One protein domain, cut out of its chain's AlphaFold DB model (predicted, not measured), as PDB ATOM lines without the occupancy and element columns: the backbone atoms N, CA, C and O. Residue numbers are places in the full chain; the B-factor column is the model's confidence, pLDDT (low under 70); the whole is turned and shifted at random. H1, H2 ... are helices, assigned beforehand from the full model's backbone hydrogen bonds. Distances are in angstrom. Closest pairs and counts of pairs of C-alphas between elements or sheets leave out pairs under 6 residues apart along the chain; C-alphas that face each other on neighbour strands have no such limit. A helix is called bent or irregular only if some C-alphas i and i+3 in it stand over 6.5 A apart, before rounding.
ATOM      1  N   ASN A 288      64.474  39.773 103.811       43.09
ATOM      2  CA  ASN A 288      65.694  40.525 103.520       43.09
ATOM      3  C   ASN A 288      66.152  40.047 102.140       43.09
ATOM      4  O   ASN A 288      66.667  38.935 102.019       43.09
ATOM      5  N   ASP A 289      65.915  40.849 101.102       54.12
ATOM      6  CA  ASP A 289      66.047  40.405  99.707       54.12
ATOM      7  C   ASP A 289      67.439  39.819  99.392       54.12
ATOM      8  O   ASP A 289      67.541  38.824  98.668       54.12
ATOM      9  N   ASN A 290      68.493  40.343 100.029       53.47
ATOM     10  CA  ASN A 290      69.882  39.889  99.904       53.47
ATOM     11  C   ASN A 290      70.094  38.402 100.263       53.47
ATOM     12  O   ASN A 290      70.863  37.719  99.589       53.47
ATOM     13  N   ASP A 291      69.416  37.873 101.291       57.22
ATOM     14  CA  ASP A 291      69.609  36.476 101.719       57.22
ATOM     15  C   ASP A 291      68.981  35.484 100.724       57.22
ATOM     16  O   ASP A 291      69.417  34.334 100.612       57.22
ATOM     17  N   SER A 292      67.972  35.923  99.961       61.25
ATOM     18  CA  SER A 292      67.257  35.065  99.010       61.25
ATOM     19  C   SER A 292      68.176  34.531  97.904       61.25
ATOM     20  O   SER A 292      68.119  33.340  97.586       61.25
ATOM     21  N   GLY A 293      69.084  35.369  97.386       66.00
ATOM     22  CA  GLY A 293      70.015  35.020  96.312       66.00
ATOM     23  C   GLY A 293      70.923  33.839  96.661       66.00
ATOM     24  O   GLY A 293      71.073  32.922  95.854       66.00
ATOM     25  N   PHE A 294      71.443  33.782  97.891       69.94
ATOM     26  CA  PHE A 294      72.297  32.679  98.343       69.94
ATOM     27  C   PHE A 294      71.556  31.333  98.366       69.94
ATOM     28  O   PHE A 294      72.101  30.317  97.925       69.94
ATOM     29  N   TYR A 295      70.295  31.308  98.813       69.62
ATOM     30  CA  TYR A 295      69.483  30.085  98.799       69.62
ATOM     31  C   TYR A 295      69.054  29.665  97.387       69.62
ATOM     32  O   TYR A 295      68.928  28.467  97.125       69.62
ATOM     33  N   LEU A 296      68.844  30.619  96.474       72.12
ATOM     34  CA  LEU A 296      68.560  30.346  95.061       72.12
ATOM     35  C   LEU A 296      69.793  29.757  94.358       72.12
ATOM     36  O   LEU A 296      69.685  28.708  93.717       72.12
ATOM     37  N   ALA A 297      70.965  30.367  94.556       76.06
ATOM     38  CA  ALA A 297      72.242  29.889  94.039       76.06
ATOM     39  C   ALA A 297      72.568  28.476  94.539       76.06
ATOM     40  O   ALA A 297      72.759  27.578  93.721       76.06
ATOM     41  N   ALA A 298      72.519  28.236  95.853       78.56
ATOM     42  CA  ALA A 298      72.779  26.916  96.432       78.56
ATOM     43  C   ALA A 298      71.760  25.847  95.984       78.56
ATOM     44  O   ALA A 298      72.117  24.682  95.795       78.56
ATOM     45  N   MET A 299      70.487  26.217  95.778       80.25
ATOM     46  CA  MET A 299      69.474  25.297  95.245       80.25
ATOM     47  C   MET A 299      69.764  24.898  93.793       80.25
ATOM     48  O   MET A 299      69.617  23.723  93.438       80.25
ATOM     49  N   LEU A 300      70.205  25.844  92.960       82.19
ATOM     50  CA  LEU A 300      70.625  25.552  91.594       82.19
ATOM     51  C   LEU A 300      71.940  24.760  91.561       82.19
ATOM     52  O   LEU A 300      72.032  23.804  90.796       82.19
ATOM     53  N   GLU A 301      72.919  25.104  92.400       85.81
ATOM     54  CA  GLU A 301      74.244  24.471  92.437       85.81
ATOM     55  C   GLU A 301      74.151  22.991  92.788       85.81
ATOM     56  O   GLU A 301      74.617  22.155  92.018       85.81
ATOM     57  N   GLU A 302      73.443  22.651  93.867       84.44
ATOM     58  CA  GLU A 302      73.163  21.260  94.228       84.44
ATOM     59  C   GLU A 302      72.418  20.539  93.090       84.44
ATOM     60  O   GLU A 302      72.711  19.388  92.769       84.44
ATOM     61  N   THR A 303      71.483  21.209  92.406       83.44
ATOM     62  CA  THR A 303      70.730  20.598  91.296       83.44
ATOM     63  C   THR A 303      71.615  20.321  90.076       83.44
ATOM     64  O   THR A 303      71.512  19.243  89.485       83.44
ATOM     65  N   VAL A 304      72.514  21.245  89.721       86.75
ATOM     66  CA  VAL A 304      73.500  21.081  88.641       86.75
ATOM     67  C   VAL A 304      74.526  20.016  89.020       86.75
ATOM     68  O   VAL A 304      74.691  19.050  88.278       86.75
ATOM     69  N   GLN A 305      75.144  20.105  90.201       86.69
ATOM     70  CA  GLN A 305      76.143  19.144  90.669       86.69
ATOM     71  C   GLN A 305      75.560  17.727  90.777       86.69
ATOM     72  O   GLN A 305      76.222  16.757  90.401       86.69
ATOM     73  N   ARG A 306      74.298  17.575  91.203       84.50
ATOM     74  CA  ARG A 306      73.604  16.278  91.194       84.50
ATOM     75  C   ARG A 306      73.213  15.821  89.795       84.50
ATOM     76  O   ARG A 306      73.272  14.621  89.558       84.50
ATOM     77  N   ALA A 307      72.856  16.704  88.861       84.38
ATOM     78  CA  ALA A 307      72.612  16.322  87.465       84.38
ATOM     79  C   ALA A 307      73.907  15.856  86.770       84.38
ATOM     80  O   ALA A 307      73.911  14.804  86.128       84.38
ATOM     81  N   VAL A 308      75.015  16.576  86.975       85.88
ATOM     82  CA  VAL A 308      76.374  16.201  86.553       85.88
ATOM     83  C   VAL A 308      76.768  14.859  87.166       85.88
ATOM     84  O   VAL A 308      77.127  13.931  86.445       85.88
ATOM     85  N   SER A 309      76.640  14.717  88.487       83.12
ATOM     86  CA  SER A 309      76.968  13.482  89.198       83.12
ATOM     87  C   SER A 309      76.084  12.314  88.759       83.12
ATOM     88  O   SER A 309      76.588  11.214  88.554       83.12
ATOM     89  N   GLU A 310      74.786  12.518  88.526       80.00
ATOM     90  CA  GLU A 310      73.880  11.476  88.034       80.00
ATOM     91  C   GLU A 310      74.229  11.043  86.601       80.00
ATOM     92  O   GLU A 310      74.186   9.851  86.311       80.00
ATOM     93  N   LEU A 311      74.632  11.966  85.722       77.94
ATOM     94  CA  LEU A 311      75.134  11.643  84.382       77.94
ATOM     95  C   LEU A 311      76.461  10.871  84.435       77.94
ATOM     96  O   LEU A 311      76.561   9.799  83.842       77.94
ATOM     97  N   SER A 312      77.450  11.366  85.181       78.12
ATOM     98  CA  SER A 312      78.786  10.758  85.272       78.12
ATOM     99  C   SER A 312      78.802   9.437  86.062       78.12
ATOM    100  O   SER A 312      79.616   8.557  85.782       78.12
ATOM    101  N   SER A 313      77.908   9.261  87.044       71.94
ATOM    102  CA  SER A 313      77.798   8.027  87.848       71.94
ATOM    103  C   SER A 313      76.856   6.979  87.253       71.94
ATOM    104  O   SER A 313      77.017   5.792  87.558       71.94
ATOM    105  N   ARG A 314      75.936   7.362  86.350       65.94
ATOM    106  CA  ARG A 314      75.263   6.434  85.426       65.94
ATOM    107  C   ARG A 314      76.296   5.882  84.443       65.94
ATOM    108  O   ARG A 314      76.339   6.260  83.275       65.94
ATOM    109  N   LYS A 315      77.101   4.925  84.915       54.09
ATOM    110  CA  LYS A 315      77.970   4.106  84.067       54.09
ATOM    111  C   LYS A 315      77.171   3.655  82.851       54.09
ATOM    112  O   LYS A 315      76.078   3.111  83.003       54.09
ATOM    113  N   MET A 316      77.749   3.835  81.667       47.22
ATOM    114  CA  MET A 316      77.194   3.438  80.364       47.22
ATOM    115  C   MET A 316      76.536   2.044  80.397       47.22
ATOM    116  O   MET A 316      75.476   1.817  79.814       47.22
ATOM    117  N   HIS A 317      77.133   1.125  81.162       39.19
ATOM    118  CA  HIS A 317      76.601  -0.207  81.405       39.19
ATOM    119  C   HIS A 317      75.252  -0.261  82.128       39.19
ATOM    120  O   HIS A 317      74.471  -1.122  81.756       39.19
ATOM    121  N   ASP A 318      74.935   0.582  83.115       39.25
ATOM    122  CA  ASP A 318      73.753   0.377  83.975       39.25
ATOM    123  C   ASP A 318      72.431   0.859  83.374       39.25
ATOM    124  O   ASP A 318      71.369   0.273  83.595       39.25
ATOM    125  N   VAL A 319      72.506   1.850  82.491       41.78
ATOM    126  CA  VAL A 319      71.398   2.224  81.602       41.78
ATOM    127  C   VAL A 319      71.039   1.055  80.681       41.78
ATOM    128  O   VAL A 319      69.864   0.789  80.432       41.78
ATOM    129  N   LEU A 320      72.056   0.324  80.219       39.31
ATOM    130  CA  LEU A 320      71.909  -0.870  79.393       39.31
ATOM    131  C   LEU A 320      71.695  -2.152  80.226       39.31
ATOM    132  O   LEU A 320      71.222  -3.143  79.670       39.31
ATOM    133  N   TRP A 405      83.069   9.617  75.622       65.06
ATOM    134  CA  TRP A 405      81.959  10.525  75.953       65.06
ATOM    135  C   TRP A 405      82.254  11.313  77.234       65.06
ATOM    136  O   TRP A 405      82.132  10.791  78.345       65.06
ATOM    137  N   GLU A 406      82.614  12.582  77.073       75.81
ATOM    138  CA  GLU A 406      82.630  13.549  78.165       75.81
ATOM    139  C   GLU A 406      81.201  13.958  78.536       75.81
ATOM    140  O   GLU A 406      80.328  14.090  77.677       75.81
ATOM    141  N   ASN A 407      80.948  14.174  79.828       79.06
ATOM    142  CA  ASN A 407      79.654  14.667  80.284       79.06
ATOM    143  C   ASN A 407      79.540  16.169  79.958       79.06
ATOM    144  O   ASN A 407      80.234  16.968  80.591       79.06
ATOM    145  N   PRO A 408      78.646  16.590  79.042       78.56
ATOM    146  CA  PRO A 408      78.572  17.983  78.610       78.56
ATOM    147  C   PRO A 408      78.147  18.944  79.727       78.56
ATOM    148  O   PRO A 408      78.453  20.128  79.647       78.56
ATOM    149  N   LEU A 409      77.485  18.467  80.790       84.06
ATOM    150  CA  LEU A 409      77.145  19.329  81.927       84.06
ATOM    151  C   LEU A 409      78.353  19.656  82.827       84.06
ATOM    152  O   LEU A 409      78.212  20.492  83.710       84.06
ATOM    153  N   ASN A 410      79.532  19.056  82.621       83.81
ATOM    154  CA  ASN A 410      80.728  19.336  83.432       83.81
ATOM    155  C   ASN A 410      81.158  20.820  83.411       83.81
ATOM    156  O   ASN A 410      81.790  21.273  84.363       83.81
ATOM    157  N   GLY A 411      80.848  21.563  82.341       81.81
ATOM    158  CA  GLY A 411      81.162  22.994  82.230       81.81
ATOM    159  C   GLY A 411      80.159  23.928  82.921       81.81
ATOM    160  O   GLY A 411      80.477  25.090  83.149       81.81
ATOM    161  N   MET A 412      78.969  23.425  83.262       85.31
ATOM    162  CA  MET A 412      77.837  24.207  83.760       85.31
ATOM    163  C   MET A 412      77.966  24.486  85.259       85.31
ATOM    164  O   MET A 412      78.124  23.551  86.046       85.31
ATOM    165  N   LYS A 413      77.823  25.749  85.682       85.00
ATOM    166  CA  LYS A 413      77.838  26.134  87.101       85.00
ATOM    167  C   LYS A 413      76.596  26.952  87.451       85.00
ATOM    168  O   LYS A 413      75.927  27.515  86.591       85.00
ATOM    169  N   ALA A 414      76.265  27.020  88.740       81.25
ATOM    170  CA  ALA A 414      75.175  27.877  89.212       81.25
ATOM    171  C   ALA A 414      75.583  29.354  89.333       81.25
ATOM    172  O   ALA A 414      74.729  30.225  89.210       81.25
ATOM    173  N   SER A 415      76.882  29.630  89.503       79.62
ATOM    174  CA  SER A 415      77.471  30.978  89.479       79.62
ATOM    175  C   SER A 415      77.120  31.782  88.229       79.62
ATOM    176  O   SER A 415      77.111  33.008  88.267       79.62
ATOM    177  N   ASP A 416      76.825  31.090  87.132       80.06
ATOM    178  CA  ASP A 416      76.664  31.663  85.796       80.06
ATOM    179  C   ASP A 416      75.273  32.308  85.585       80.06
ATOM    180  O   ASP A 416      74.954  32.749  84.485       80.06
ATOM    181  N   TYR A 417      74.446  32.338  86.640       75.19
ATOM    182  CA  TYR A 417      73.058  32.828  86.661       75.19
ATOM    183  C   TYR A 417      72.746  33.777  87.834       75.19
ATOM    184  O   TYR A 417      71.578  34.103  88.068       75.19
ATOM    185  N   PHE A 418      73.763  34.095  88.643       73.50
ATOM    186  CA  PHE A 418      73.650  34.846  89.899       73.50
ATOM    187  C   PHE A 418      74.876  35.741  90.164       73.50
ATOM    188  O   PHE A 418      75.098  36.176  91.298       73.50
ATOM    189  N   ARG A 419      75.685  36.024  89.136       67.44
ATOM    190  CA  ARG A 419      76.857  36.905  89.230       67.44
ATOM    191  C   ARG A 419      76.426  38.322  89.620       67.44
ATOM    192  O   ARG A 419      77.075  38.950  90.456       67.44
ATOM    193  N   HIS A 420      75.282  38.774  89.108       58.72
ATOM    194  CA  HIS A 420      74.659  40.043  89.497       58.72
ATOM    195  C   HIS A 420      74.161  40.078  90.944       58.72
ATOM    196  O   HIS A 420      74.404  41.052  91.659       58.72
ATOM    197  N   MET A 421      73.541  38.997  91.433       58.16
ATOM    198  CA  MET A 421      73.074  38.937  92.828       58.16
ATOM    199  C   MET A 421      74.224  39.046  93.841       58.16
ATOM    200  O   MET A 421      74.019  39.555  94.941       58.16
ATOM    201  N   ALA A 422      75.440  38.625  93.470       56.50
ATOM    202  CA  ALA A 422      76.628  38.810  94.300       56.50
ATOM    203  C   ALA A 422      77.107  40.276  94.345       56.50
ATOM    204  O   ALA A 422      77.458  40.763  95.420       56.50
ATOM    205  N   ARG A 423      77.092  40.999  93.211       53.75
ATOM    206  CA  ARG A 423      77.551  42.403  93.126       53.75
ATOM    207  C   ARG A 423      76.681  43.362  93.940       53.75
ATOM    208  O   ARG A 423      77.210  44.154  94.725       53.75
ATOM    209  N   ASN A 424      75.358  43.215  93.833       47.78
ATOM    210  CA  ASN A 424      74.373  44.076  94.503       47.78
ATOM    211  C   ASN A 424      74.410  43.995  96.043       47.78
ATOM    212  O   ASN A 424      73.789  44.811  96.720       47.78
ATOM    213  N   SER A 425      75.165  43.053  96.620       45.62
ATOM    214  CA  SER A 425      75.410  42.992  98.065       45.62
ATOM    215  C   SER A 425      76.536  43.924  98.550       45.62
ATOM    216  O   SER A 425      76.719  44.043  99.764       45.62
ATOM    217  N   ASP A 440      77.129  42.477  81.607       58.19
ATOM    218  CA  ASP A 440      76.968  41.341  82.515       58.19
ATOM    219  C   ASP A 440      75.572  40.692  82.452       58.19
ATOM    220  O   ASP A 440      75.506  39.460  82.521       58.19
ATOM    221  N   GLU A 441      74.470  41.442  82.259       59.56
ATOM    222  CA  GLU A 441      73.134  40.824  82.064       59.56
ATOM    223  C   GLU A 441      73.110  39.989  80.776       59.56
ATOM    224  O   GLU A 441      72.663  38.833  80.765       59.56
ATOM    225  N   THR A 442      73.701  40.538  79.713       59.38
ATOM    226  CA  THR A 442      73.917  39.864  78.430       59.38
ATOM    227  C   THR A 442      74.716  38.562  78.612       59.38
ATOM    228  O   THR A 442      74.428  37.547  77.965       59.38
ATOM    229  N   SER A 443      75.668  38.527  79.552       72.06
ATOM    230  CA  SER A 443      76.468  37.333  79.864       72.06
ATOM    231  C   SER A 443      75.674  36.211  80.562       72.06
ATOM    232  O   SER A 443      75.816  35.039  80.191       72.06
ATOM    233  N   GLU A 444      74.787  36.528  81.516       76.25
ATOM    234  CA  GLU A 444      73.949  35.523  82.196       76.25
ATOM    235  C   GLU A 444      72.894  34.940  81.234       76.25
ATOM    236  O   GLU A 444      72.685  33.722  81.167       76.25
ATOM    237  N   TYR A 445      72.266  35.792  80.419       73.50
ATOM    238  CA  TYR A 445      71.262  35.377  79.436       73.50
ATOM    239  C   TYR A 445      71.851  34.533  78.291       73.50
ATOM    240  O   TYR A 445      71.302  33.471  77.963       73.50
ATOM    241  N   THR A 446      72.986  34.930  77.706       77.06
ATOM    242  CA  THR A 446      73.649  34.118  76.669       77.06
ATOM    243  C   THR A 446      74.093  32.760  77.219       77.06
ATOM    244  O   THR A 446      73.914  31.738  76.547       77.06
ATOM    245  N   THR A 447      74.555  32.705  78.470       80.25
ATOM    246  CA  THR A 447      74.890  31.449  79.159       80.25
ATOM    247  C   THR A 447      73.651  30.579  79.409       80.25
ATOM    248  O   THR A 447      73.679  29.365  79.172       80.25
ATOM    249  N   LEU A 448      72.510  31.174  79.775       81.94
ATOM    250  CA  LEU A 448      71.223  30.476  79.861       81.94
ATOM    251  C   LEU A 448      70.784  29.894  78.506       81.94
ATOM    252  O   LEU A 448      70.292  28.764  78.465       81.94
ATOM    253  N   LEU A 449      70.974  30.607  77.390       80.88
ATOM    254  CA  LEU A 449      70.692  30.071  76.050       80.88
ATOM    255  C   LEU A 449      71.594  28.886  75.688       80.88
ATOM    256  O   LEU A 449      71.099  27.890  75.153       80.88
ATOM    257  N   GLN A 450      72.892  28.961  75.991       82.38
ATOM    258  CA  GLN A 450      73.827  27.858  75.754       82.38
ATOM    259  C   GLN A 450      73.402  26.606  76.534       82.38
ATOM    260  O   GLN A 450      73.220  25.539  75.940       82.38
ATOM    261  N   HIS A 451      73.116  26.739  77.832       86.25
ATOM    262  CA  HIS A 451      72.667  25.621  78.663       86.25
ATOM    263  C   HIS A 451      71.267  25.092  78.286       86.25
ATOM    264  O   HIS A 451      71.062  23.874  78.288       86.25
ATOM    265  N   LYS A 452      70.321  25.950  77.864       84.31
ATOM    266  CA  LYS A 452      69.030  25.535  77.264       84.31
ATOM    267  C   LYS A 452      69.244  24.660  76.017       84.31
ATOM    268  O   LYS A 452      68.628  23.597  75.905       84.31
ATOM    269  N   ARG A 453      70.123  25.073  75.091       82.38
ATOM    270  CA  ARG A 453      70.463  24.316  73.864       82.38
ATOM    271  C   ARG A 453      71.118  22.972  74.204       82.38
ATOM    272  O   ARG A 453      70.710  21.936  73.675       82.38
ATOM    273  N   LEU A 454      72.067  22.981  75.140       84.38
ATOM    274  CA  LEU A 454      72.790  21.804  75.625       84.38
ATOM    275  C   LEU A 454      71.844  20.752  76.228       84.38
ATOM    276  O   LEU A 454      71.862  19.585  75.828       84.38
ATOM    277  N   LEU A 455      70.955  21.177  77.132       83.88
ATOM    278  CA  LEU A 455      69.932  20.314  77.719       83.88
ATOM    279  C   LEU A 455      68.944  19.811  76.662       83.88
ATOM    280  O   LEU A 455      68.637  18.625  76.646       83.88
ATOM    281  N   THR A 456      68.497  20.654  75.731       83.38
ATOM    282  CA  THR A 456      67.585  20.238  74.646       83.38
ATOM    283  C   THR A 456      68.190  19.130  73.772       83.38
ATOM    284  O   THR A 456      67.512  18.147  73.451       83.38
ATOM    285  N   SER A 457      69.487  19.226  73.460       81.19
ATOM    286  CA  SER A 457      70.235  18.165  72.773       81.19
ATOM    287  C   SER A 457      70.318  16.878  73.610       81.19
ATOM    288  O   SER A 457      70.001  15.797  73.106       81.19
ATOM    289  N   LEU A 458      70.647  16.970  74.906       80.38
ATOM    290  CA  LEU A 458      70.658  15.822  75.828       80.38
ATOM    291  C   LEU A 458      69.295  15.117  75.920       80.38
ATOM    292  O   LEU A 458      69.235  13.889  75.849       80.38
ATOM    293  N   LEU A 459      68.205  15.878  76.053       80.38
ATOM    294  CA  LEU A 459      66.834  15.358  76.131       80.38
ATOM    295  C   LEU A 459      66.444  14.591  74.863       80.38
ATOM    296  O   LEU A 459      65.837  13.523  74.945       80.38
ATOM    297  N   THR A 460      66.816  15.129  73.699       77.44
ATOM    298  CA  THR A 460      66.499  14.556  72.384       77.44
ATOM    299  C   THR A 460      67.318  13.295  72.105       77.44
ATOM    300  O   THR A 460      66.774  12.284  71.659       77.44
ATOM    301  N   ASN A 461      68.618  13.324  72.410       72.56
ATOM    302  CA  ASN A 461      69.538  12.214  72.153       72.56
ATOM    303  C   ASN A 461      69.453  11.093  73.203       72.56
ATOM    304  O   ASN A 461      69.752   9.934  72.906       72.56
ATOM    305  N   SER A 462      69.055  11.413  74.438       71.62
ATOM    306  CA  SER A 462      69.007  10.471  75.563       71.62
ATOM    307  C   SER A 462      67.725  10.598  76.408       71.62
ATOM    308  O   SER A 462      67.794  10.799  77.622       71.62
ATOM    309  N   PRO A 463      66.529  10.381  75.819       67.88
ATOM    310  CA  PRO A 463      65.245  10.465  76.529       67.88
ATOM    311  C   PRO A 463      65.111   9.487  77.706       67.88
ATOM    312  O   PRO A 463      64.315   9.701  78.611       67.88
ATOM    313  N   TRP A 464      65.898   8.410  77.723       66.62
ATOM    314  CA  TRP A 464      65.968   7.434  78.816       66.62
ATOM    315  C   TRP A 464      66.624   7.988  80.096       66.62
ATOM    316  O   TRP A 464      66.526   7.368  81.158       66.62
ATOM    317  N   LEU A 465      67.302   9.142  80.026       66.00
ATOM    318  CA  LEU A 465      67.790   9.841  81.215       66.00
ATOM    319  C   LEU A 465      66.630  10.351  82.071       66.00
ATOM    320  O   LEU A 465      66.729  10.356  83.301       66.00
ATOM    321  N   LEU A 466      65.535  10.736  81.415       68.12
ATOM    322  CA  LEU A 466      64.394  11.410  82.009       68.12
ATOM    323  C   LEU A 466      63.617  10.450  82.906       68.12
ATOM    324  O   LEU A 466      62.859   9.592  82.453       68.12
ATOM    325  N   SER A 467      63.817  10.617  84.208       71.62
ATOM    326  CA  SER A 467      63.094   9.902  85.253       71.62
ATOM    327  C   SER A 467      62.362  10.911  86.112       71.62
ATOM    328  O   SER A 467      62.905  11.967  86.429       71.62
ATOM    329  N   THR A 468      61.197  10.522  86.626       65.44
ATOM    330  CA  THR A 468      60.408  11.310  87.584       65.44
ATOM    331  C   THR A 468      61.121  11.599  88.915       65.44
ATOM    332  O   THR A 468      60.537  12.202  89.814       65.44
ATOM    333  N   THR A 469      62.363  11.133  89.051       68.69
ATOM    334  CA  THR A 469      63.234  11.165  90.227       68.69
ATOM    335  C   THR A 469      64.630  11.738  89.941       68.69
ATOM    336  O   THR A 469      65.471  11.704  90.837       68.69
ATOM    337  N   SER A 470      64.913  12.156  88.702       77.44
ATOM    338  CA  SER A 470      66.258  12.533  88.239       77.44
ATOM    339  C   SER A 470      66.533  14.025  88.417       77.44
ATOM    340  O   SER A 470      65.684  14.860  88.095       77.44
ATOM    341  N   HIS A 471      67.747  14.371  88.843       83.12
ATOM    342  CA  HIS A 471      68.176  15.766  88.973       83.12
ATOM    343  C   HIS A 471      68.348  16.433  87.607       83.12
ATOM    344  O   HIS A 471      68.035  17.609  87.472       83.12
ATOM    345  N   LEU A 472      68.700  15.677  86.558       82.88
ATOM    346  CA  LEU A 472      68.658  16.181  85.181       82.88
ATOM    347  C   LEU A 472      67.233  16.580  84.769       82.88
ATOM    348  O   LEU A 472      67.037  17.566  84.066       82.88
ATOM    349  N   THR A 473      66.227  15.822  85.216       79.44
ATOM    350  CA  THR A 473      64.821  16.144  84.925       79.44
ATOM    351  C   THR A 473      64.385  17.394  85.689       79.44
ATOM    352  O   THR A 473      63.714  18.241  85.112       79.44
ATOM    353  N   ALA A 474      64.825  17.567  86.940       80.38
ATOM    354  CA  ALA A 474      64.625  18.804  87.700       80.38
ATOM    355  C   ALA A 474      65.355  20.019  87.088       80.38
ATOM    356  O   ALA A 474      64.801  21.113  87.045       80.38
ATOM    357  N   LEU A 475      66.562  19.830  86.553       84.38
ATOM    358  CA  LEU A 475      67.328  20.885  85.891       84.38
ATOM    359  C   LEU A 475      66.674  21.317  84.568       84.38
ATOM    360  O   LEU A 475      66.487  22.507  84.324       84.38
ATOM    361  N   ALA A 476      66.227  20.354  83.756       85.19
ATOM    362  CA  ALA A 476      65.410  20.625  82.574       85.19
ATOM    363  C   ALA A 476      64.087  21.330  82.933       85.19
ATOM    364  O   ALA A 476      63.631  22.180  82.176       85.19
ATOM    365  N   TRP A 477      63.494  21.028  84.093       81.75
ATOM    366  CA  TRP A 477      62.305  21.717  84.608       81.75
ATOM    367  C   TRP A 477      62.526  23.190  84.945       81.75
ATOM    368  O   TRP A 477      61.617  23.989  84.732       81.75
ATOM    369  N   LEU A 478      63.692  23.537  85.495       79.56
ATOM    370  CA  LEU A 478      64.030  24.913  85.867       79.56
ATOM    371  C   LEU A 478      64.339  25.777  84.637       79.56
ATOM    372  O   LEU A 478      63.953  26.942  84.604       79.56
ATOM    373  N   LEU A 479      65.014  25.207  83.633       83.19
ATOM    374  CA  LEU A 479      65.594  25.970  82.522       83.19
ATOM    375  C   LEU A 479      64.787  25.912  81.213       83.19
ATOM    376  O   LEU A 479      64.931  26.806  80.378       83.19
ATOM    377  N   ILE A 480      63.935  24.896  81.011       81.62
ATOM    378  CA  ILE A 480      63.154  24.716  79.774       81.62
ATOM    379  C   ILE A 480      61.651  24.916  80.053       81.62
ATOM    380  O   ILE A 480      61.059  24.167  80.835       81.62
ATOM    381  N   PRO A 481      60.981  25.875  79.379       80.69
ATOM    382  CA  PRO A 481      59.549  26.125  79.519       80.69
ATOM    383  C   PRO A 481      58.670  24.869  79.416       80.69
ATOM    384  O   PRO A 481      58.771  24.096  78.465       80.69
ATOM    385  N   ARG A 482      57.701  24.723  80.335       79.69
ATOM    386  CA  ARG A 482      56.750  23.588  80.402       79.69
ATOM    387  C   ARG A 482      56.116  23.210  79.053       79.69
ATOM    388  O   ARG A 482      55.922  22.020  78.808       79.69
ATOM    389  N   ARG A 483      55.769  24.196  78.208       80.94
ATOM    390  CA  ARG A 483      55.215  23.970  76.854       80.94
ATOM    391  C   ARG A 483      56.247  23.253  75.959       80.94
ATOM    392  O   ARG A 483      55.941  22.178  75.452       80.94
ATOM    393  N   GLN A 484      57.472  23.779  75.855       80.25
ATOM    394  CA  GLN A 484      58.576  23.184  75.081       80.25
ATOM    395  C   GLN A 484      58.994  21.813  75.629       80.25
ATOM    396  O   GLN A 484      59.102  20.855  74.869       80.25
ATOM    397  N   LEU A 485      59.131  21.671  76.952       78.25
ATOM    398  CA  LEU A 485      59.481  20.393  77.576       78.25
ATOM    399  C   LEU A 485      58.414  19.320  77.275       78.25
ATOM    400  O   LEU A 485      58.753  18.238  76.798       78.25
ATOM    401  N   LYS A 486      57.115  19.631  77.448       79.56
ATOM    402  CA  LYS A 486      56.011  18.723  77.067       79.56
ATOM    403  C   LYS A 486      56.027  18.407  75.562       79.56
ATOM    404  O   LYS A 486      55.756  17.263  75.203       79.56
ATOM    405  N   ALA A 487      56.361  19.372  74.701       79.06
ATOM    406  CA  ALA A 487      56.461  19.172  73.255       79.06
ATOM    407  C   ALA A 487      57.624  18.241  72.861       79.06
ATOM    408  O   ALA A 487      57.411  17.330  72.066       79.06
ATOM    409  N   HIS A 488      58.812  18.382  73.463       75.50
ATOM    410  CA  HIS A 488      59.927  17.454  73.239       75.50
ATOM    411  C   HIS A 488      59.576  16.034  73.690       75.50
ATOM    412  O   HIS A 488      59.708  15.096  72.904       75.50
ATOM    413  N   PHE A 489      59.041  15.862  74.904       74.06
ATOM    414  CA  PHE A 489      58.551  14.557  75.359       74.06
ATOM    415  C   PHE A 489      57.502  13.972  74.393       74.06
ATOM    416  O   PHE A 489      57.584  12.794  74.050       74.06
ATOM    417  N   HIS A 490      56.573  14.789  73.885       76.38
ATOM    418  CA  HIS A 490      55.580  14.363  72.898       76.38
ATOM    419  C   HIS A 490      56.207  13.922  71.562       76.38
ATOM    420  O   HIS A 490      55.851  12.862  71.049       76.38
ATOM    421  N   ALA A 491      57.175  14.675  71.029       74.06
ATOM    422  CA  ALA A 491      57.925  14.321  69.819       74.06
ATOM    423  C   ALA A 491      58.718  13.008  69.981       74.06
ATOM    424  O   ALA A 491      58.847  12.228  69.040       74.06
ATOM    425  N   LEU A 492      59.177  12.720  71.202       66.44
ATOM    426  CA  LEU A 492      59.839  11.472  71.598       66.44
ATOM    427  C   LEU A 492      58.841  10.319  71.881       66.44
ATOM    428  O   LEU A 492      59.242   9.237  72.312       66.44
ATOM    429  N   GLY A 493      57.539  10.525  71.642       70.38
ATOM    430  CA  GLY A 493      56.467   9.538  71.842       70.38
ATOM    431  C   GLY A 493      56.027   9.348  73.300       70.38
ATOM    432  O   GLY A 493      55.298   8.403  73.616       70.38
ATOM    433  N   ILE A 494      56.467  10.222  74.207       69.31
ATOM    434  CA  ILE A 494      56.208  10.162  75.647       69.31
ATOM    435  C   ILE A 494      55.060  11.125  75.981       69.31
ATOM    436  O   ILE A 494      55.254  12.309  76.253       69.31
ATOM    437  N   HIS A 495      53.831  10.610  75.976       71.88
ATOM    438  CA  HIS A 495      52.656  11.383  76.385       71.88
ATOM    439  C   HIS A 495      52.633  11.575  77.909       71.88
ATOM    440  O   HIS A 495      52.491  10.611  78.664       71.88
ATOM    441  N   LEU A 496      52.734  12.829  78.351       71.25
ATOM    442  CA  LEU A 496      52.730  13.209  79.764       71.25
ATOM    443  C   LEU A 496      51.360  13.776  80.190       71.25
ATOM    444  O   LEU A 496      50.812  14.606  79.458       71.25
ATOM    445  N   PRO A 497      50.810  13.362  81.354       72.38
ATOM    446  CA  PRO A 497      49.597  13.947  81.939       72.38
ATOM    447  C   PRO A 497      49.715  15.460  82.133       72.38
ATOM    448  O   PRO A 497      50.805  15.960  82.385       72.38
ATOM    449  N   ASP A 498      48.621  16.219  82.077       74.25
ATOM    450  CA  ASP A 498      48.709  17.683  82.182       74.25
ATOM    451  C   ASP A 498      49.209  18.174  83.550       74.25
ATOM    452  O   ASP A 498      49.947  19.161  83.622       74.25
ATOM    453  N   ASP A 499      48.890  17.444  84.617       75.75
ATOM    454  CA  ASP A 499      49.307  17.668  86.004       75.75
ATOM    455  C   ASP A 499      50.741  17.203  86.317       75.75
ATOM    456  O   ASP A 499      51.250  17.525  87.393       75.75
ATOM    457  N   TRP A 500      51.437  16.542  85.376       73.06
ATOM    458  CA  TRP A 500      52.779  15.969  85.596       73.06
ATOM    459  C   TRP A 500      53.790  16.969  86.173       73.06
ATOM    460  O   TRP A 500      54.641  16.600  86.976       73.06
ATOM    461  N   HIS A 501      53.655  18.239  85.790       69.75
ATOM    462  CA  HIS A 501      54.481  19.359  86.232       69.75
ATOM    463  C   HIS A 501      54.437  19.607  87.743       69.75
ATOM    464  O   HIS A 501      55.483  19.762  88.369       69.75
ATOM    465  N   ASN A 502      53.245  19.581  88.342       73.25
ATOM    466  CA  ASN A 502      53.085  19.789  89.779       73.25
ATOM    467  C   ASN A 502      53.657  18.596  90.544       73.25
ATOM    468  O   ASN A 502      54.484  18.780  91.432       73.25
ATOM    469  N   TYR A 503      53.329  17.376  90.105       69.00
ATOM    470  CA  TYR A 503      53.884  16.151  90.677       69.00
ATOM    471  C   TYR A 503      55.420  16.108  90.605       69.00
ATOM    472  O   TYR A 503      56.078  15.688  91.553       69.00
ATOM    473  N   GLN A 504      56.022  16.562  89.501       70.06
ATOM    474  CA  GLN A 504      57.478  16.635  89.370       70.06
ATOM    475  C   GLN A 504      58.117  17.672  90.280       70.06
ATOM    476  O   GLN A 504      59.108  17.366  90.942       70.06
ATOM    477  N   ARG A 505      57.526  18.862  90.370       70.12
ATOM    478  CA  ARG A 505      58.011  19.912  91.259       70.12
ATOM    479  C   ARG A 505      57.897  19.515  92.736       70.12
ATOM    480  O   ARG A 505      58.838  19.740  93.489       70.12
ATOM    481  N   GLU A 506      56.808  18.858  93.134       71.19
ATOM    482  CA  GLU A 506      56.649  18.273  94.473       71.19
ATOM    483  C   GLU A 506      57.712  17.196  94.756       71.19
ATOM    484  O   GLU A 506      58.370  17.238  95.792       71.19
ATOM    485  N   GLN A 507      57.943  16.260  93.825       69.50
ATOM    486  CA  GLN A 507      58.970  15.218  93.982       69.50
ATOM    487  C   GLN A 507      60.392  15.788  94.094       69.50
ATOM    488  O   GLN A 507      61.189  15.271  94.877       69.50
ATOM    489  N   TYR A 508      60.714  16.839  93.336       72.56
ATOM    490  CA  TYR A 508      61.991  17.551  93.430       72.56
ATOM    491  C   TYR A 508      62.158  18.249  94.787       72.56
ATOM    492  O   TYR A 508      63.182  18.072  95.439       72.56
ATOM    493  N   LEU A 509      61.134  18.968  95.253       69.12
ATOM    494  CA  LEU A 509      61.166  19.664  96.541       69.12
ATOM    495  C   LEU A 509      61.346  18.712  97.731       69.12
ATOM    496  O   LEU A 509      62.125  19.015  98.633       69.12
ATOM    497  N   CYS A 510      60.702  17.536  97.710       66.69
ATOM    498  CA  CYS A 510      60.940  16.494  98.716       66.69
ATOM    499  C   CYS A 510      62.426  16.117  98.758       66.69
ATOM    500  O   CYS A 510      63.047  16.168  99.817       66.69
ATOM    501  N   ARG A 511      63.011  15.817  97.592       66.62
ATOM    502  CA  ARG A 511      64.420  15.414  97.460       66.62
ATOM    503  C   ARG A 511      65.373  16.497  97.938       66.62
ATOM    504  O   ARG A 511      66.302  16.184  98.668       66.62
ATOM    505  N   TYR A 512      65.122  17.755  97.584       67.44
ATOM    506  CA  TYR A 512      65.944  18.871  98.043       67.44
ATOM    507  C   TYR A 512      65.975  18.957  99.580       67.44
ATOM    508  O   TYR A 512      67.054  18.987 100.172       67.44
ATOM    509  N   SER A 513      64.803  18.877 100.229       66.62
ATOM    510  CA  SER A 513      64.696  18.877 101.699       66.62
ATOM    511  C   SER A 513      65.377  17.674 102.368       66.62
ATOM    512  O   SER A 513      65.939  17.798 103.453       66.62
ATOM    513  N   GLU A 514      65.370  16.508 101.711       64.88
ATOM    514  CA  GLU A 514      66.022  15.284 102.195       64.88
ATOM    515  C   GLU A 514      67.553  15.310 102.036       64.88
ATOM    516  O   GLU A 514      68.244  14.600 102.765       64.88
ATOM    517  N   VAL A 515      68.082  16.083 101.080       59.03
ATOM    518  CA  VAL A 515      69.488  16.015 100.645       59.03
ATOM    519  C   VAL A 515      70.353  17.139 101.220       59.03
ATOM    520  O   VAL A 515      71.482  16.870 101.624       59.03
ATOM    521  N   VAL A 516      69.842  18.371 101.296       60.91
ATOM    522  CA  VAL A 516      70.606  19.550 101.766       60.91
ATOM    523  C   VAL A 516      70.569  19.702 103.301       60.91
ATOM    524  O   VAL A 516      71.164  20.612 103.864       60.91
ATOM    525  N   GLU A 517      69.858  18.809 104.002       67.12
ATOM    526  CA  GLU A 517      69.421  18.994 105.398       67.12
ATOM    527  C   GLU A 517      68.733  20.353 105.650       67.12
ATOM    528  O   GLU A 517      68.796  20.900 106.760       67.12
ATOM    529  N   ASP A 518      68.077  20.908 104.625       69.31
ATOM    530  CA  ASP A 518      67.447  22.219 104.717       69.31
ATOM    531  C   ASP A 518      66.269  22.165 105.702       69.31
ATOM    532  O   ASP A 518      65.243  21.522 105.468       69.31
ATOM    533  N   LYS A 519      66.463  22.825 106.847       73.06
ATOM    534  CA  LYS A 519      65.531  22.856 107.982       73.06
ATOM    535  C   LYS A 519      64.437  23.918 107.823       73.06
ATOM    536  O   LYS A 519      63.598  24.037 108.717       73.06
ATOM    537  N   ARG A 520      64.428  24.673 106.715       74.56
ATOM    538  CA  ARG A 520      63.310  25.549 106.338       74.56
ATOM    539  C   ARG A 520      62.028  24.736 106.156       74.56
ATOM    540  O   ARG A 520      62.044  23.527 105.920       74.56
ATOM    541  N   THR A 521      60.881  25.385 106.308       76.25
ATOM    542  CA  THR A 521      59.595  24.705 106.179       76.25
ATOM    543  C   THR A 521      59.305  24.361 104.719       76.25
ATOM    544  O   THR A 521      59.808  24.978 103.781       76.25
ATOM    545  N   TRP A 522      58.411  23.392 104.514       71.94
ATOM    546  CA  TRP A 522      57.927  23.031 103.179       71.94
ATOM    547  C   TRP A 522      57.381  24.232 102.383       71.94
ATOM    548  O   TRP A 522      57.468  24.248 101.156       71.94
ATOM    549  N   HIS A 523      56.837  25.244 103.070       73.31
ATOM    550  CA  HIS A 523      56.331  26.453 102.428       73.31
ATOM    551  C   HIS A 523      57.465  27.277 101.811       73.31
ATOM    552  O   HIS A 523      57.390  27.617 100.633       73.31
ATOM    553  N   ASP A 524      58.527  27.510 102.577       74.12
ATOM    554  CA  ASP A 524      59.668  28.353 102.205       74.12
ATOM    555  C   ASP A 524      60.502  27.684 101.092       74.12
ATOM    556  O   ASP A 524      61.026  28.347 100.197       74.12
ATOM    557  N   LEU A 525      60.557  26.345 101.080       70.25
ATOM    558  CA  LEU A 525      61.124  25.558  99.977       70.25
ATOM    559  C   LEU A 525      60.260  25.639  98.707       70.25
ATOM    560  O   LEU A 525      60.775  25.878  97.608       70.25
ATOM    561  N   MET A 526      58.933  25.493  98.837       73.38
ATOM    562  CA  MET A 526      58.008  25.734  97.724       73.38
ATOM    563  C   MET A 526      58.173  27.153  97.167       73.38
ATOM    564  O   MET A 526      58.188  27.313  95.949       73.38
ATOM    565  N   GLU A 527      58.330  28.156  98.025       73.56
ATOM    566  CA  GLU A 527      58.512  29.561  97.661       73.56
ATOM    567  C   GLU A 527      59.874  29.815  96.991       73.56
ATOM    568  O   GLU A 527      59.906  30.370  95.897       73.56
ATOM    569  N   THR A 528      60.975  29.268  97.518       74.12
ATOM    570  CA  THR A 528      62.306  29.315  96.869       74.12
ATOM    571  C   THR A 528      62.257  28.734  95.447       74.12
ATOM    572  O   THR A 528      62.767  29.333  94.502       74.12
ATOM    573  N   SER A 529      61.552  27.612  95.237       71.94
ATOM    574  CA  SER A 529      61.369  27.069  93.879       71.94
ATOM    575  C   SER A 529      60.404  27.876  92.998       71.94
ATOM    576  O   SER A 529      60.516  27.783  91.774       71.94
ATOM    577  N   LEU A 530      59.468  28.659  93.560       73.00
ATOM    578  CA  LEU A 530      58.714  29.650  92.775       73.00
ATOM    579  C   LEU A 530      59.650  30.762  92.308       73.00
ATOM    580  O   LEU A 530      59.590  31.115  91.136       73.00
ATOM    581  N   PHE A 531      60.523  31.261  93.186       74.94
ATOM    582  CA  PHE A 531      61.486  32.306  92.855       74.94
ATOM    583  C   PHE A 531      62.483  31.865  91.775       74.94
ATOM    584  O   PHE A 531      62.623  32.588  90.796       74.94
ATOM    585  N   LEU A 532      63.050  30.649  91.823       74.56
ATOM    586  CA  LEU A 532      63.846  30.123  90.693       74.56
ATOM    587  C   LEU A 532      63.044  30.075  89.379       74.56
ATOM    588  O   LEU A 532      63.517  30.517  88.336       74.56
ATOM    589  N   ASN A 533      61.803  29.574  89.422       73.19
ATOM    590  CA  ASN A 533      60.918  29.517  88.249       73.19
ATOM    591  C   ASN A 533      60.405  30.900  87.793       73.19
ATOM    592  O   ASN A 533      59.774  30.990  86.738       73.19
ATOM    593  N   LYS A 534      60.612  31.952  88.591       76.00
ATOM    594  CA  LYS A 534      60.308  33.350  88.267       76.00
ATOM    595  C   LYS A 534      61.547  34.010  87.649       76.00
ATOM    596  O   LYS A 534      61.448  34.472  86.520       76.00
ATOM    597  N   HIS A 535      62.715  33.880  88.282       78.69
ATOM    598  CA  HIS A 535      64.026  34.311  87.768       78.69
ATOM    599  C   HIS A 535      64.294  33.789  86.348       78.69
ATOM    600  O   HIS A 535      64.486  34.569  85.421       78.69
ATOM    601  N   PHE A 536      64.156  32.478  86.114       75.19
ATOM    602  CA  PHE A 536      64.346  31.895  84.773       75.19
ATOM    603  C   PHE A 536      63.257  32.247  83.748       75.19
ATOM    604  O   PHE A 536      63.446  32.007  82.553       75.19
ATOM    605  N   LYS A 537      62.128  32.827  84.176       73.25
ATOM    606  CA  LYS A 537      61.178  33.480  83.263       73.25
ATOM    607  C   LYS A 537      61.556  34.927  82.997       73.25
ATOM    608  O   LYS A 537      61.352  35.368  81.880       73.25
ATOM    609  N   GLU A 538      62.095  35.641  83.976       68.19
ATOM    610  CA  GLU A 538      62.468  37.054  83.870       68.19
ATOM    611  C   GLU A 538      63.718  37.218  82.994       68.19
ATOM    612  O   GLU A 538      63.647  37.931  81.997       68.19
ATOM    613  N   LEU A 539      64.743  36.374  83.172       67.00
ATOM    614  CA  LEU A 539      65.835  36.170  82.197       67.00
ATOM    615  C   LEU A 539      65.343  35.735  80.795       67.00
ATOM    616  O   LEU A 539      66.078  35.804  79.813       67.00
ATOM    617  N   LYS A 540      64.096  35.255  80.681       63.88
ATOM    618  CA  LYS A 540      63.433  34.855  79.425       63.88
ATOM    619  C   LYS A 540      62.356  35.857  78.951       63.88
ATOM    620  O   LYS A 540      61.723  35.631  77.911       63.88
ATOM    621  N   MET A 541      62.172  36.951  79.688       56.44
ATOM    622  CA  MET A 541      61.486  38.165  79.252       56.44
ATOM    623  C   MET A 541      62.501  39.243  78.870       56.44
ATOM    624  O   MET A 541      62.216  39.970  77.933       56.44
ATOM    625  N   ALA A 542      63.711  39.263  79.447       55.47
ATOM    626  CA  ALA A 542      64.868  39.968  78.877       55.47
ATOM    627  C   ALA A 542      65.185  39.461  77.453       55.47
ATOM    628  O   ALA A 542      65.260  40.249  76.518       55.47
ATOM    629  N   GLU A 543      65.170  38.128  77.257       51.44
ATOM    630  CA  GLU A 543      65.218  37.453  75.941       51.44
ATOM    631  C   GLU A 543      64.205  38.000  74.912       51.44
ATOM    632  O   GLU A 543      64.413  37.840  73.702       51.44
ATOM    633  N   ARG A 544      63.089  38.560  75.400       50.25
ATOM    634  CA  ARG A 544      62.090  39.266  74.600       50.25
ATOM    635  C   ARG A 544      62.353  40.767  74.558       50.25
ATOM    636  O   ARG A 544      62.386  41.281  73.466       50.25
ATOM    637  N   GLY A 545      62.654  41.463  75.652       49.09
ATOM    638  CA  GLY A 545      62.978  42.899  75.645       49.09
ATOM    639  C   GLY A 545      63.990  43.310  74.563       49.09
ATOM    640  O   GLY A 545      63.713  44.233  73.808       49.09
ATOM    641  N   GLU A 546      65.083  42.556  74.397       46.84
ATOM    642  CA  GLU A 546      66.069  42.769  73.314       46.84
ATOM    643  C   GLU A 546      65.541  42.525  71.886       46.84
ATOM    644  O   GLU A 546      66.122  43.006  70.917       46.84
ATOM    645  N   LYS A 547      64.483  41.724  71.723       44.50
ATOM    646  CA  LYS A 547      63.885  41.362  70.422       44.50
ATOM    647  C   LYS A 547      62.565  42.081  70.148       44.50
ATOM    648  O   LYS A 547      62.159  42.184  68.997       44.50
ATOM    649  N   ASP A 548      61.908  42.585  71.181       39.72
ATOM    650  CA  ASP A 548      60.556  43.130  71.166       39.72
ATOM    651  C   ASP A 548      60.574  44.667  70.987       39.72
ATOM    652  O   ASP A 548      59.519  45.262  70.798       39.72
ATOM    653  N   GLU A 549      61.755  45.302  70.879       41.53
ATOM    654  CA  GLU A 549      61.899  46.515  70.045       41.53
ATOM    655  C   GLU A 549      61.630  46.228  68.549       41.53
ATOM    656  O   GLU A 549      61.409  47.162  67.780       41.53
TER     657      GLU A 549
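This is residues 288 to 320, 405 to 425 and 440 to 549 of the 757 residues of the protein "Predicted protein" of Leptosphaeria maculans (strain JN3 / isolate v23.1.3 / race Av1-4-5-6-7-8) (UniProt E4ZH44). The short helix H6 sits in the middle with four longer helices round it: H1 and H5 run roughly the same way without touching, H9 crosses both near their first ends, and H8 meets H9 and covers another side of H6. The short H3 packs on H1, H7 lies near H5, and H2 follows the last end of H1. The printed part has 164 residues with nine named helices, H1 to H9 in order, and no named strand; its class is all helix, with mostly crossed packing. It is compact, with a radius of gyration of the C-alphas of 16.0 A and spans of 48 by 44 by 34 A.

H1, residues 289 to 313, touches H6, residues 471 to 479, with residues 303 to 311 alone, at a steep tilt of 45 degrees, opposite ways; their closest C-alphas, of Ala 307 and Leu 472, are 4.6 A apart. H2, residues 316 to 320, touches no helix. H3, residues 408 to 411, touches H1; the closest C-alphas, of Val 308 and Leu 409, are 5.6 A apart. H4, residues 419 to 423, only just touches H1, with 3 pairs of C-alphas within 8 A, the closest being Gly 293 and Met 421 at 6.1 A. H5, residues 440 to 461, is apart from H1. H7, residues 482 to 491, is close to H5 but not clearly touching, with C-alphas 460 and 488 the closest at 7.2 A. H8, residues 500 to 515, touches H6, the closest C-alphas being Ala 474 and Tyr 508 at 6.4 A. H9, residues 522 to 548, is about perpendicular to H1 at 90 degrees and to H5 at 75 degrees; it touches H1 closest at the C-alphas of Leu 296 and Leu 532, 6.4 A, and H5 at those of Tyr 445 and Leu 539, 6.1 A. Every O i to N i+4 pair is within hydrogen-bond range in H4, H5, H6, H7 and H8, against 18 of 21 in H1, 18 of 23 in H9 and 0 of 1 in H2, which has 1 of 2 O i to N i+3 pairs within range; H3 is too short for an i+4 pair.

H1 begins at C-alpha 289 (66.047, 40.405, 99.707) and measures 36.4 A; H5 measures 31.8 A, H8 22.5 A and H9 37.9 A, ending at C-alpha 548 (60.556, 43.130, 71.166). H3 is only just irregular: C-alphas 408 and 411 are 6.7 A apart.

The two C-alphas farthest apart, of His 317 and Glu 549, are 50.3 A apart. Residues 321 to 404 and 426 to 439 are not printed, with C-alpha gaps of 15.6 A and 15.7 A. Of the links printed whole, none is long. The mean pLDDT of the printed part is 71.2; 59 residues are under 70, among them 314 to 320, 419 to 425 and 538 to 549.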